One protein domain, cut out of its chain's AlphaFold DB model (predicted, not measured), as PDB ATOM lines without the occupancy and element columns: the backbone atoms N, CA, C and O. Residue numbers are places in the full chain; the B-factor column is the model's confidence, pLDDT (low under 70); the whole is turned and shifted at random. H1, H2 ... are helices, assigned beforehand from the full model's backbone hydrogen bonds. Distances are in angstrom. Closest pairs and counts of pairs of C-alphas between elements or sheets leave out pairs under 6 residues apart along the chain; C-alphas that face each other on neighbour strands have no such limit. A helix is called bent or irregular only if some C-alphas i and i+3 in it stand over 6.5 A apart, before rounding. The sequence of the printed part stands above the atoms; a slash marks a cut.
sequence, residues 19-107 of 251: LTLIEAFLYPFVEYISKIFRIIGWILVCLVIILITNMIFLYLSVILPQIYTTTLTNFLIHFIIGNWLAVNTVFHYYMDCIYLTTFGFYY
ATOM      1  N   LEU A  19      34.369  21.265  11.790       62.12
ATOM      2  CA  LEU A  19      33.628  20.814  10.615       62.12
ATOM      3  C   LEU A  19      32.549  21.807  10.165       62.12
ATOM      4  O   LEU A  19      32.494  22.129   8.982       62.12
ATOM      5  N   THR A  20      31.754  22.368  11.077       64.69
ATOM      6  CA  THR A  20      30.674  23.310  10.730       64.69
ATOM      7  C   THR A  20      31.230  24.639  10.206       64.69
ATOM      8  O   THR A  20      30.657  25.261   9.311       64.69
ATOM      9  N   LEU A  21      32.394  25.063  10.709       70.75
ATOM     10  CA  LEU A  21      33.090  26.265  10.234       70.75
ATOM     11  C   LEU A  21      33.696  26.043   8.836       70.75
ATOM     12  O   LEU A  21      33.625  26.923   7.977       70.75
ATOM     13  N   ILE A  22      34.230  24.844   8.583       73.69
ATOM     14  CA  ILE A  22      34.705  24.423   7.258       73.69
ATOM     15  C   ILE A  22      33.540  24.341   6.260       73.69
ATOM     16  O   ILE A  22      33.673  24.843   5.146       73.69
ATOM     17  N   GLU A  23      32.392  23.782   6.648       73.31
ATOM     18  CA  GLU A  23      31.183  23.747   5.812       73.31
ATOM     19  C   GLU A  23      30.682  25.153   5.467       73.31
ATOM     20  O   GLU A  23      30.410  25.435   4.300       73.31
ATOM     21  N   ALA A  24      30.638  26.062   6.445       77.06
ATOM     22  CA  ALA A  24      30.232  27.449   6.224       77.06
ATOM     23  C   ALA A  24      31.170  28.189   5.250       77.06
ATOM     24  O   ALA A  24      30.709  28.973   4.420       77.06
ATOM     25  N   PHE A  25      32.478  27.919   5.316       83.44
ATOM     26  CA  PHE A  25      33.456  28.479   4.380       83.44
ATOM     27  C   PHE A  25      33.377  27.840   2.984       83.44
ATOM     28  O   PHE A  25      33.529  28.527   1.973       83.44
ATOM     29  N   LEU A  26      33.126  26.531   2.910       78.62
ATOM     30  CA  LEU A  26      33.021  25.798   1.648       78.62
ATOM     31  C   LEU A  26      31.695  26.041   0.929       78.62
ATOM     32  O   LEU A  26      31.667  25.944  -0.293       78.62
ATOM     33  N   TYR A  27      30.620  26.393   1.633       77.12
ATOM     34  CA  TYR A  27      29.305  26.650   1.043       77.12
ATOM     35  C   TYR A  27      29.331  27.616  -0.166       77.12
ATOM     36  O   TYR A  27      28.897  27.212  -1.248       77.12
ATOM     37  N   PRO A  28      29.899  28.840  -0.076       83.50
ATOM     38  CA  PRO A  28      29.982  29.747  -1.227       83.50
ATOM     39  C   PRO A  28      30.859  29.200  -2.364       83.50
ATOM     40  O   PRO A  28      30.594  29.456  -3.541       83.50
ATOM     41  N   PHE A  29      31.892  28.423  -2.034       79.44
ATOM     42  CA  PHE A  29      32.759  27.777  -3.018       79.44
ATOM     43  C   PHE A  29      32.036  26.645  -3.763       79.44
ATOM     44  O   PHE A  29      32.119  26.566  -4.989       79.44
ATOM     45  N   VAL A  30      31.274  25.814  -3.049       75.56
ATOM     46  CA  VAL A  30      30.428  24.762  -3.626       75.56
ATOM     47  C   VAL A  30      29.363  25.380  -4.529       75.56
ATOM     48  O   VAL A  30      29.214  24.939  -5.665       75.56
ATOM     49  N   GLU A  31      28.696  26.455  -4.099       79.50
ATOM     50  CA  GLU A  31      27.704  27.155  -4.925       79.50
ATOM     51  C   GLU A  31      28.323  27.715  -6.220       79.50
ATOM     52  O   GLU A  31      27.739  27.613  -7.306       79.50
ATOM     53  N   TYR A  32      29.529  28.281  -6.131       81.88
ATOM     54  CA  TYR A  32      30.271  28.760  -7.297       81.88
ATOM     55  C   TYR A  32      30.630  27.622  -8.262       81.88
ATOM     56  O   TYR A  32      30.400  27.728  -9.471       81.88
ATOM     57  N   ILE A  33      31.124  26.501  -7.733       73.62
ATOM     58  CA  ILE A  33      31.402  25.297  -8.517       73.62
ATOM     59  C   ILE A  33      30.128  24.779  -9.197       73.62
ATOM     60  O   ILE A  33      30.153  24.476 -10.391       73.62
ATOM     61  N   SER A  34      28.998  24.738  -8.493       69.88
ATOM     62  CA  SER A  34      27.711  24.331  -9.067       69.88
ATOM     63  C   SER A  34      27.268  25.257 -10.207       69.88
ATOM     64  O   SER A  34      26.743  24.779 -11.216       69.88
ATOM     65  N   LYS A  35      27.533  26.571 -10.113       76.94
ATOM     66  CA  LYS A  35      27.293  27.519 -11.220       76.94
ATOM     67  C   LYS A  35      28.165  27.202 -12.437       76.94
ATOM     68  O   LYS A  35      27.646  27.218 -13.554       76.94
ATOM     69  N   ILE A  36      29.444  26.872 -12.236       73.69
ATOM     70  CA  ILE A  36      30.351  26.453 -13.318       73.69
ATOM     71  C   ILE A  36      29.852  25.163 -13.971       73.69
ATOM     72  O   ILE A  36      29.713  25.123 -15.191       73.69
ATOM     73  N   PHE A  37      29.528  24.133 -13.184       70.25
ATOM     74  CA  PHE A  37      29.020  22.867 -13.719       70.25
ATOM     75  C   PHE A  37      27.734  23.049 -14.523       70.25
ATOM     76  O   PHE A  37      27.561  22.403 -15.553       70.25
ATOM     77  N   ARG A  38      26.869  23.983 -14.117       70.31
ATOM     78  CA  ARG A  38      25.680  24.339 -14.894       70.31
ATOM     79  C   ARG A  38      26.046  24.937 -16.252       70.31
ATOM     80  O   ARG A  38      25.488  24.513 -17.256       70.31
ATOM     81  N   ILE A  39      26.980  25.890 -16.296       75.94
ATOM     82  CA  ILE A  39      27.452  26.497 -17.554       75.94
ATOM     83  C   ILE A  39      28.089  25.435 -18.458       75.94
ATOM     84  O   ILE A  39      27.766  25.370 -19.642       75.94
ATOM     85  N   ILE A  40      28.936  24.570 -17.893       72.50
ATOM     86  CA  ILE A  40      29.542  23.442 -18.612       72.50
ATOM     87  C   ILE A  40      28.457  22.523 -19.177       72.50
ATOM     88  O   ILE A  40      28.562  22.118 -20.329       72.50
ATOM     89  N   GLY A  41      27.398  22.248 -18.409       69.19
ATOM     90  CA  GLY A  41      26.249  21.472 -18.870       69.19
ATOM     91  C   GLY A  41      25.616  22.065 -20.129       69.19
ATOM     92  O   GLY A  41      25.487  21.367 -21.129       69.19
ATOM     93  N   TRP A  42      25.304  23.365 -20.130       72.00
ATOM     94  CA  TRP A  42      24.749  24.043 -21.311       72.00
ATOM     95  C   TRP A  42      25.704  24.034 -22.511       72.00
ATOM     96  O   TRP A  42      25.270  23.784 -23.635       72.00
ATOM     97  N   ILE A  43      27.001  24.265 -22.284       74.06
ATOM     98  CA  ILE A  43      28.019  24.206 -23.345       74.06
ATOM     99  C   ILE A  43      28.083  22.799 -23.947       74.06
ATOM    100  O   ILE A  43      28.118  22.664 -25.168       74.06
ATOM    101  N   LEU A  44      28.064  21.763 -23.107       70.50
ATOM    102  CA  LEU A  44      28.104  20.372 -23.542       70.50
ATOM    103  C   LEU A  44      26.860  20.010 -24.362       70.50
ATOM    104  O   LEU A  44      26.998  19.397 -25.415       70.50
ATOM    105  N   VAL A  45      25.671  20.445 -23.935       70.88
ATOM    106  CA  VAL A  45      24.418  20.241 -24.685       70.88
ATOM    107  C   VAL A  45      24.499  20.905 -26.063       70.88
ATOM    108  O   VAL A  45      24.276  20.237 -27.070       70.88
ATOM    109  N   CYS A  46      24.898  22.180 -26.140       73.00
ATOM    110  CA  CYS A  46      25.075  22.876 -27.420       73.00
ATOM    111  C   CYS A  46      26.108  22.183 -28.320       73.00
ATOM    112  O   CYS A  46      25.883  22.023 -29.520       73.00
ATOM    113  N   LEU A  47      27.225  21.740 -27.742       75.06
ATOM    114  CA  LEU A  47      28.268  21.007 -28.452       75.06
ATOM    115  C   LEU A  47      27.744  19.677 -29.006       75.06
ATOM    116  O   LEU A  47      28.030  19.347 -30.152       75.06
ATOM    117  N   VAL A  48      26.928  18.947 -28.243       74.81
ATOM    118  CA  VAL A  48      26.301  17.697 -28.691       74.81
ATOM    119  C   VAL A  48      25.329  17.943 -29.848       74.81
ATOM    120  O   VAL A  48      25.385  17.210 -30.830       74.81
ATOM    121  N   ILE A  49      24.509  19.002 -29.814       72.38
ATOM    122  CA  ILE A  49      23.633  19.361 -30.952       72.38
ATOM    123  C   ILE A  49      24.457  19.624 -32.214       72.38
ATOM    124  O   ILE A  49      24.110  19.141 -33.295       72.38
ATOM    125  N   ILE A  50      25.543  20.393 -32.080       75.81
ATOM    126  CA  ILE A  50      26.440  20.714 -33.194       75.81
ATOM    127  C   ILE A  50      27.065  19.429 -33.742       75.81
ATOM    128  O   ILE A  50      27.034  19.220 -34.953       75.81
ATOM    129  N   LEU A  51      27.550  18.536 -32.872       73.94
ATOM    130  CA  LEU A  51      28.109  17.242 -33.268       73.94
ATOM    131  C   LEU A  51      27.079  16.349 -33.968       73.94
ATOM    132  O   LEU A  51      27.398  15.759 -34.993       73.94
ATOM    133  N   ILE A  52      25.844  16.268 -33.469       78.38
ATOM    134  CA  ILE A  52      24.783  15.452 -34.083       78.38
ATOM    135  C   ILE A  52      24.409  16.007 -35.458       78.38
ATOM    136  O   ILE A  52      24.340  15.261 -36.434       78.38
ATOM    137  N   THR A  53      24.206  17.323 -35.552       76.69
ATOM    138  CA  THR A  53      23.882  17.998 -36.818       76.69
ATOM    139  C   THR A  53      25.003  17.790 -37.835       76.69
ATOM    140  O   THR A  53      24.742  17.480 -38.998       76.69
ATOM    141  N   ASN A  54      26.255  17.883 -37.379       71.06
ATOM    142  CA  ASN A  54      27.437  17.619 -38.187       71.06
ATOM    143  C   ASN A  54      27.521  16.154 -38.646       71.06
ATOM    144  O   ASN A  54      27.768  15.888 -39.819       71.06
ATOM    145  N   MET A  55      27.230  15.199 -37.760       78.25
ATOM    146  CA  MET A  55      27.253  13.775 -38.093       78.25
ATOM    147  C   MET A  55      26.200  13.420 -39.153       78.25
ATOM    148  O   MET A  55      26.483  12.661 -40.082       78.25
ATOM    149  N   ILE A  56      24.998  14.003 -39.058       78.00
ATOM    150  CA  ILE A  56      23.936  13.836 -40.062       78.00
ATOM    151  C   ILE A  56      24.362  14.453 -41.401       78.00
ATOM    152  O   ILE A  56      24.157  13.842 -42.452       78.00
ATOM    153  N   PHE A  57      24.994  15.629 -41.376       76.19
ATOM    154  CA  PHE A  57      25.512  16.274 -42.580       76.19
ATOM    155  C   PHE A  57      26.585  15.426 -43.280       76.19
ATOM    156  O   PHE A  57      26.497  15.219 -44.492       76.19
ATOM    157  N   LEU A  58      27.543  14.869 -42.531       71.25
ATOM    158  CA  LEU A  58      28.558  13.950 -43.061       71.25
ATOM    159  C   LEU A  58      27.931  12.681 -43.652       71.25
ATOM    160  O   LEU A  58      28.324  12.234 -44.736       71.25
ATOM    161  N   TYR A  59      26.928  12.121 -42.972       75.88
ATOM    162  CA  TYR A  59      26.212  10.945 -43.454       75.88
ATOM    163  C   TYR A  59      25.533  11.204 -44.806       75.88
ATOM    164  O   TYR A  59      25.722  10.429 -45.742       75.88
ATOM    165  N   LEU A  60      24.789  12.306 -44.933       75.81
ATOM    166  CA  LEU A  60      24.055  12.631 -46.161       75.81
ATOM    167  C   LEU A  60      24.972  13.080 -47.305       75.81
ATOM    168  O   LEU A  60      24.722  12.721 -48.455       75.81
ATOM    169  N   SER A  61      26.024  13.845 -47.003       68.31
ATOM    170  CA  SER A  61      26.864  14.479 -48.027       68.31
ATOM    171  C   SER A  61      27.986  13.580 -48.549       68.31
ATOM    172  O   SER A  61      28.327  13.667 -49.726       68.31
ATOM    173  N   VAL A  62      28.580  12.731 -47.701       68.06
ATOM    174  CA  VAL A  62      29.773  11.935 -48.058       68.06
ATOM    175  C   VAL A  62      29.463  10.445 -48.093       68.06
ATOM    176  O   VAL A  62      29.767   9.765 -49.073       68.06
ATOM    177  N   ILE A  63      28.831   9.931 -47.038       69.62
ATOM    178  CA  ILE A  63      28.641   8.488 -46.862       69.62
ATOM    179  C   ILE A  63      27.531   7.967 -47.786       69.62
ATOM    180  O   ILE A  63      27.721   6.966 -48.474       69.62
ATOM    181  N   LEU A  64      26.388   8.652 -47.860       70.06
ATOM    182  CA  LEU A  64      25.234   8.203 -48.643       70.06
ATOM    183  C   LEU A  64      25.525   8.086 -50.156       70.06
ATOM    184  O   LEU A  64      25.195   7.040 -50.723       70.06
ATOM    185  N   PRO A  65      26.189   9.058 -50.823       71.94
ATOM    186  CA  PRO A  65      26.553   8.927 -52.236       71.94
ATOM    187  C   PRO A  65      27.524   7.770 -52.493       71.94
ATOM    188  O   PRO A  65      27.447   7.114 -53.531       71.94
ATOM    189  N   GLN A  66      28.422   7.495 -51.542       67.00
ATOM    190  CA  GLN A  66      29.393   6.409 -51.650       67.00
ATOM    191  C   GLN A  66      28.755   5.035 -51.410       67.00
ATOM    192  O   GLN A  66      29.132   4.068 -52.059       67.00
ATOM    193  N   ILE A  67      27.763   4.934 -50.522       70.19
ATOM    194  CA  ILE A  67      27.026   3.686 -50.280       70.19
ATOM    195  C   ILE A  67      26.046   3.393 -51.422       70.19
ATOM    196  O   ILE A  67      25.839   2.227 -51.755       70.19
ATOM    197  N   TYR A  68      25.480   4.418 -52.066       71.75
ATOM    198  CA  TYR A  68      24.565   4.242 -53.199       71.75
ATOM    199  C   TYR A  68      25.200   3.486 -54.380       71.75
ATOM    200  O   TYR A  68      24.506   2.787 -55.113       71.75
ATOM    201  N   THR A  69      26.522   3.576 -54.548       73.50
ATOM    202  CA  THR A  69      27.250   2.850 -55.603       73.50
ATOM    203  C   THR A  69      27.604   1.408 -55.220       73.50
ATOM    204  O   THR A  69      28.159   0.675 -56.039       73.50
ATOM    205  N   THR A  70      27.280   0.978 -53.996       76.44
ATOM    206  CA  THR A  70      27.534  -0.381 -53.491       76.44
ATOM    207  C   THR A  70      26.322  -1.306 -53.664       76.44
ATOM    208  O   THR A  70      25.334  -0.970 -54.312       76.44
ATOM    209  N   THR A  71      26.392  -2.518 -53.109       85.12
ATOM    210  CA  THR A  71      25.299  -3.493 -53.171       85.12
ATOM    211  C   THR A  71      24.058  -3.007 -52.413       85.12
ATOM    212  O   THR A  71      24.153  -2.402 -51.344       85.12
ATOM    213  N   LEU A  72      22.870  -3.343 -52.934       81.69
ATOM    214  CA  LEU A  72      21.576  -2.962 -52.349       81.69
ATOM    215  C   LEU A  72      21.464  -3.338 -50.861       81.69
ATOM    216  O   LEU A  72      20.935  -2.571 -50.062       81.69
ATOM    217  N   THR A  73      22.000  -4.496 -50.470       80.81
ATOM    218  CA  THR A  73      21.988  -4.966 -49.078       80.81
ATOM    219  C   THR A  73      22.761  -4.034 -48.150       80.81
ATOM    220  O   THR A  73      22.264  -3.685 -47.080       80.81
ATOM    221  N   ASN A  74      23.950  -3.583 -48.559       71.31
ATOM    222  CA  ASN A  74      24.755  -2.667 -47.753       71.31
ATOM    223  C   ASN A  74      24.058  -1.316 -47.611       71.31
ATOM    224  O   ASN A  74      24.025  -0.767 -46.510       71.31
ATOM    225  N   PHE A  75      23.441  -0.825 -48.686       80.75
ATOM    226  CA  PHE A  75      22.625   0.383 -48.640       80.75
ATOM    227  C   PHE A  75      21.465   0.261 -47.647       80.75
ATOM    228  O   PHE A  75      21.333   1.106 -46.764       80.75
ATOM    229  N   LEU A  76      20.673  -0.813 -47.727       84.50
ATOM    230  CA  LEU A  76      19.530  -1.021 -46.834       84.50
ATOM    231  C   LEU A  76      19.950  -1.125 -45.364       84.50
ATOM    232  O   LEU A  76      19.311  -0.516 -44.510       84.50
ATOM    233  N   ILE A  77      21.044  -1.833 -45.066       83.69
ATOM    234  CA  ILE A  77      21.569  -1.950 -43.698       83.69
ATOM    235  C   ILE A  77      21.945  -0.570 -43.147       83.69
ATOM    236  O   ILE A  77      21.480  -0.189 -42.073       83.69
ATOM    237  N   HIS A  78      22.739   0.209 -43.886       78.44
ATOM    238  CA  HIS A  78      23.175   1.531 -43.427       78.44
ATOM    239  C   HIS A  78      22.026   2.539 -43.366       78.44
ATOM    240  O   HIS A  78      22.021   3.407 -42.496       78.44
ATOM    241  N   PHE A  79      21.046   2.429 -44.262       81.62
ATOM    242  CA  PHE A  79      19.856   3.270 -44.251       81.62
ATOM    243  C   PHE A  79      18.975   2.976 -43.031       81.62
ATOM    244  O   PHE A  79      18.586   3.900 -42.317       81.62
ATOM    245  N   ILE A  80      18.699   1.701 -42.738       85.62
ATOM    246  CA  ILE A  80      17.883   1.303 -41.580       85.62
ATOM    247  C   ILE A  80      18.583   1.685 -40.271       85.62
ATOM    248  O   ILE A  80      17.969   2.321 -39.414       85.62
ATOM    249  N   ILE A  81      19.871   1.356 -40.130       82.81
ATOM    250  CA  ILE A  81      20.647   1.671 -38.922       82.81
ATOM    251  C   ILE A  81      20.773   3.188 -38.736       82.81
ATOM    252  O   ILE A  81      20.588   3.677 -37.623       82.81
ATOM    253  N   GLY A  82      21.041   3.942 -39.806       76.12
ATOM    254  CA  GLY A  82      21.176   5.400 -39.744       76.12
ATOM    255  C   GLY A  82      19.897   6.090 -39.269       76.12
ATOM    256  O   GLY A  82      19.940   6.908 -38.351       76.12
ATOM    257  N   ASN A  83      18.744   5.707 -39.826       80.38
ATOM    258  CA  ASN A  83      17.454   6.245 -39.389       80.38
ATOM    259  C   ASN A  83      17.113   5.831 -37.948       80.38
ATOM    260  O   ASN A  83      16.610   6.649 -37.179       80.38
ATOM    261  N   TRP A  84      17.423   4.591 -37.553       83.75
ATOM    262  CA  TRP A  84      17.221   4.131 -36.177       83.75
ATOM    263  C   TRP A  84      18.050   4.940 -35.166       83.75
ATOM    264  O   TRP A  84      17.508   5.423 -34.170       83.75
ATOM    265  N   LEU A  85      19.337   5.169 -35.452       77.25
ATOM    266  CA  LEU A  85      20.206   6.003 -34.617       77.25
ATOM    267  C   LEU A  85      19.713   7.453 -34.538       77.25
ATOM    268  O   LEU A  85      19.744   8.042 -33.456       77.25
ATOM    269  N   ALA A  86      19.224   8.019 -35.645       74.62
ATOM    270  CA  ALA A  86      18.677   9.374 -35.665       74.62
ATOM    271  C   ALA A  86      17.448   9.505 -34.748       74.62
ATOM    272  O   ALA A  86      17.386  10.427 -33.935       74.62
ATOM    273  N   VAL A  87      16.512   8.552 -34.814       78.81
ATOM    274  CA  VAL A  87      15.324   8.533 -33.942       78.81
ATOM    275  C   VAL A  87      15.714   8.405 -32.467       78.81
ATOM    276  O   VAL A  87      15.214   9.172 -31.642       78.81
ATOM    277  N   ASN A  88      16.638   7.497 -32.131       79.12
ATOM    278  CA  ASN A  88      17.129   7.344 -30.757       79.12
ATOM    279  C   ASN A  88      17.796   8.624 -30.246       79.12
ATOM    280  O   ASN A  88      17.518   9.074 -29.136       79.12
ATOM    281  N   THR A  89      18.629   9.248 -31.077       75.69
ATOM    282  CA  THR A  89      19.326  10.490 -30.729       75.69
ATOM    283  C   THR A  89      18.341  11.628 -30.458       75.69
ATOM    284  O   THR A  89      18.456  12.303 -29.437       75.69
ATOM    285  N   VAL A  90      17.334  11.814 -31.321       75.75
ATOM    286  CA  VAL A  90      16.300  12.849 -31.142       75.75
ATOM    287  C   VAL A  90      15.486  12.608 -29.873       75.75
ATOM    288  O   VAL A  90      15.222  13.552 -29.132       75.75
ATOM    289  N   PHE A  91      15.105  11.360 -29.594       78.69
ATOM    290  CA  PHE A  91      14.342  11.029 -28.394       78.69
ATOM    291  C   PHE A  91      15.123  11.307 -27.105       78.69
ATOM    292  O   PHE A  91      14.587  11.949 -26.202       78.69
ATOM    293  N   HIS A  92      16.375  10.850 -27.015       73.00
ATOM    294  CA  HIS A  92      17.203  11.086 -25.832       73.00
ATOM    295  C   HIS A  92      17.471  12.575 -25.632       73.00
ATOM    296  O   HIS A  92      17.312  13.077 -24.525       73.00
ATOM    297  N   TYR A  93      17.747  13.298 -26.718       72.00
ATOM    298  CA  TYR A  93      17.912  14.744 -26.662       72.00
ATOM    299  C   TYR A  93      16.627  15.464 -26.212       72.00
ATOM    300  O   TYR A  93      16.676  16.384 -25.401       72.00
ATOM    301  N   TYR A  94      15.456  15.027 -26.685       73.50
ATOM    302  CA  TYR A  94      14.166  15.562 -26.240       73.50
ATOM    303  C   TYR A  94      13.906  15.283 -24.755       73.50
ATOM    304  O   TYR A  94      13.466  16.183 -24.040       73.50
ATOM    305  N   MET A  95      14.216  14.075 -24.277       69.12
ATOM    306  CA  MET A  95      14.144  13.734 -22.854       69.12
ATOM    307  C   MET A  95      15.069  14.631 -22.030       69.12
ATOM    308  O   MET A  95      14.601  15.266 -21.086       69.12
ATOM    309  N   ASP A  96      16.334  14.768 -22.430       69.19
ATOM    310  CA  ASP A  96      17.300  15.653 -21.775       69.19
ATOM    311  C   ASP A  96      16.799  17.103 -21.746       69.19
ATOM    312  O   ASP A  96      16.843  17.758 -20.703       69.19
ATOM    313  N   CYS A  97      16.231  17.596 -22.852       66.31
ATOM    314  CA  CYS A  97      15.606  18.913 -22.911       66.31
ATOM    315  C   CYS A  97      14.400  19.044 -21.977       66.31
ATOM    316  O   CYS A  97      14.277  20.089 -21.345       66.31
ATOM    317  N   ILE A  98      13.516  18.044 -21.859       66.81
ATOM    318  CA  ILE A  98      12.380  18.083 -20.918       66.81
ATOM    319  C   ILE A  98      12.873  18.117 -19.473       66.81
ATOM    320  O   ILE A  98      12.390  18.932 -18.680       66.81
ATOM    321  N   TYR A  99      13.829  17.261 -19.114       63.28
ATOM    322  CA  TYR A  99      14.387  17.245 -17.762       63.28
ATOM    323  C   TYR A  99      15.072  18.580 -17.443       63.28
ATOM    324  O   TYR A  99      14.857  19.145 -16.368       63.28
ATOM    325  N   LEU A 100      15.793  19.151 -18.412       61.19
ATOM    326  CA  LEU A 100      16.439  20.455 -18.287       61.19
ATOM    327  C   LEU A 100      15.432  21.614 -18.231       61.19
ATOM    328  O   LEU A 100      15.618  22.541 -17.445       61.19
ATOM    329  N   THR A 101      14.356  21.579 -19.024       54.38
ATOM    330  CA  THR A 101      13.324  22.631 -19.045       54.38
ATOM    331  C   THR A 101      12.392  22.556 -17.850       54.38
ATOM    332  O   THR A 101      11.985  23.608 -17.381       54.38
ATOM    333  N   THR A 102      12.106  21.381 -17.288       56.22
ATOM    334  CA  THR A 102      11.299  21.257 -16.060       56.22
ATOM    335  C   THR A 102      12.067  21.790 -14.847       56.22
ATOM    336  O   THR A 102      11.522  22.568 -14.064       56.22
ATOM    337  N   PHE A 103      13.360  21.462 -14.738       54.75
ATOM    338  CA  PHE A 103      14.251  22.024 -13.713       54.75
ATOM    339  C   PHE A 103      14.512  23.523 -13.946       54.75
ATOM    340  O   PHE A 103      14.553  24.321 -13.009       54.75
ATOM    341  N   GLY A 104      14.637  23.912 -15.217       49.19
ATOM    342  CA  GLY A 104      14.822  25.285 -15.668       49.19
ATOM    343  C   GLY A 104      13.616  26.174 -15.373       49.19
ATOM    344  O   GLY A 104      13.799  27.207 -14.749       49.19
ATOM    345  N   PHE A 105      12.389  25.782 -15.737       50.41
ATOM    346  CA  PHE A 105      11.162  26.574 -15.547       50.41
ATOM    347  C   PHE A 105      10.832  26.831 -14.073       50.41
ATOM    348  O   PHE A 105      10.411  27.938 -13.732       50.41
ATOM    349  N   TYR A 106      11.064  25.847 -13.194       53.19
ATOM    350  CA  TYR A 106      10.869  26.012 -11.746       53.19
ATOM    351  C   TYR A 106      11.776  27.116 -11.175       53.19
ATOM    352  O   TYR A 106      11.363  27.868 -10.298       53.19
ATOM    353  N   TYR A 107      12.983  27.270 -11.730       48.84
ATOM    354  CA  TYR A 107      13.942  28.314 -11.356       48.84
ATOM    355  C   TYR A 107      13.763  29.627 -12.143       48.84
ATOM    356  O   TYR A 107      14.006  30.708 -11.611       48.84
TER     357      TYR A 107
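AT A GLANCE: This is residues 19 to 107 of the 251 residues of the protein "Protein S-acyltransferase" of Brachionus plicatilis (UniProt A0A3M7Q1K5). Two long helices, H1 then H2, meet at a tight turn and open from it as a narrow V; the longer arm, H1, has a kink near its free end, which sticks out at residues 19 to 40. The printed part has 89 residues, no named strand, and is all helix. It is extended, a rod of 70 by 22 by 20 A, with a radius of gyration of the C-alphas of 21.1 A.

IN THESE COORDINATES: Find C-alpha 19 at (33.628, 20.814, 10.615); from there H1, residues 19 to 68, runs 66.6 A. It has a kink of 41 degrees near residue 26 and is only just irregular: C-alphas 25 and 28 are 6.7 A apart. H2, residues 72 to 107, runs 52.1 A to C-alpha 107 at (13.942, 28.314, -11.356).

HOW THE PARTS SIT: Look at Ile 67 and Phe 75, whose C-alphas, the closest of H1 and H2, are 5.7 A apart. The helices only just touch, with 3 pairs of C-alphas within 8 A, and only at the corner by their link, through residues 67 to 68 and 74 to 75 alone. They run opposite ways at a shallow tilt of 27 degrees. O i to N i+4 pairs are within hydrogen-bond range in 41 of 46 cases in H1 and 31 of 32 in H2.

THE WHOLE: The C-alphas of Leu 21 and Thr 71 are the farthest apart, at 70.5 A. The printed part has no cut, and its one link is tight. Mean pLDDT of the printed part is 72.9; look for values under 70 at 21 residues, among them 95 to 107.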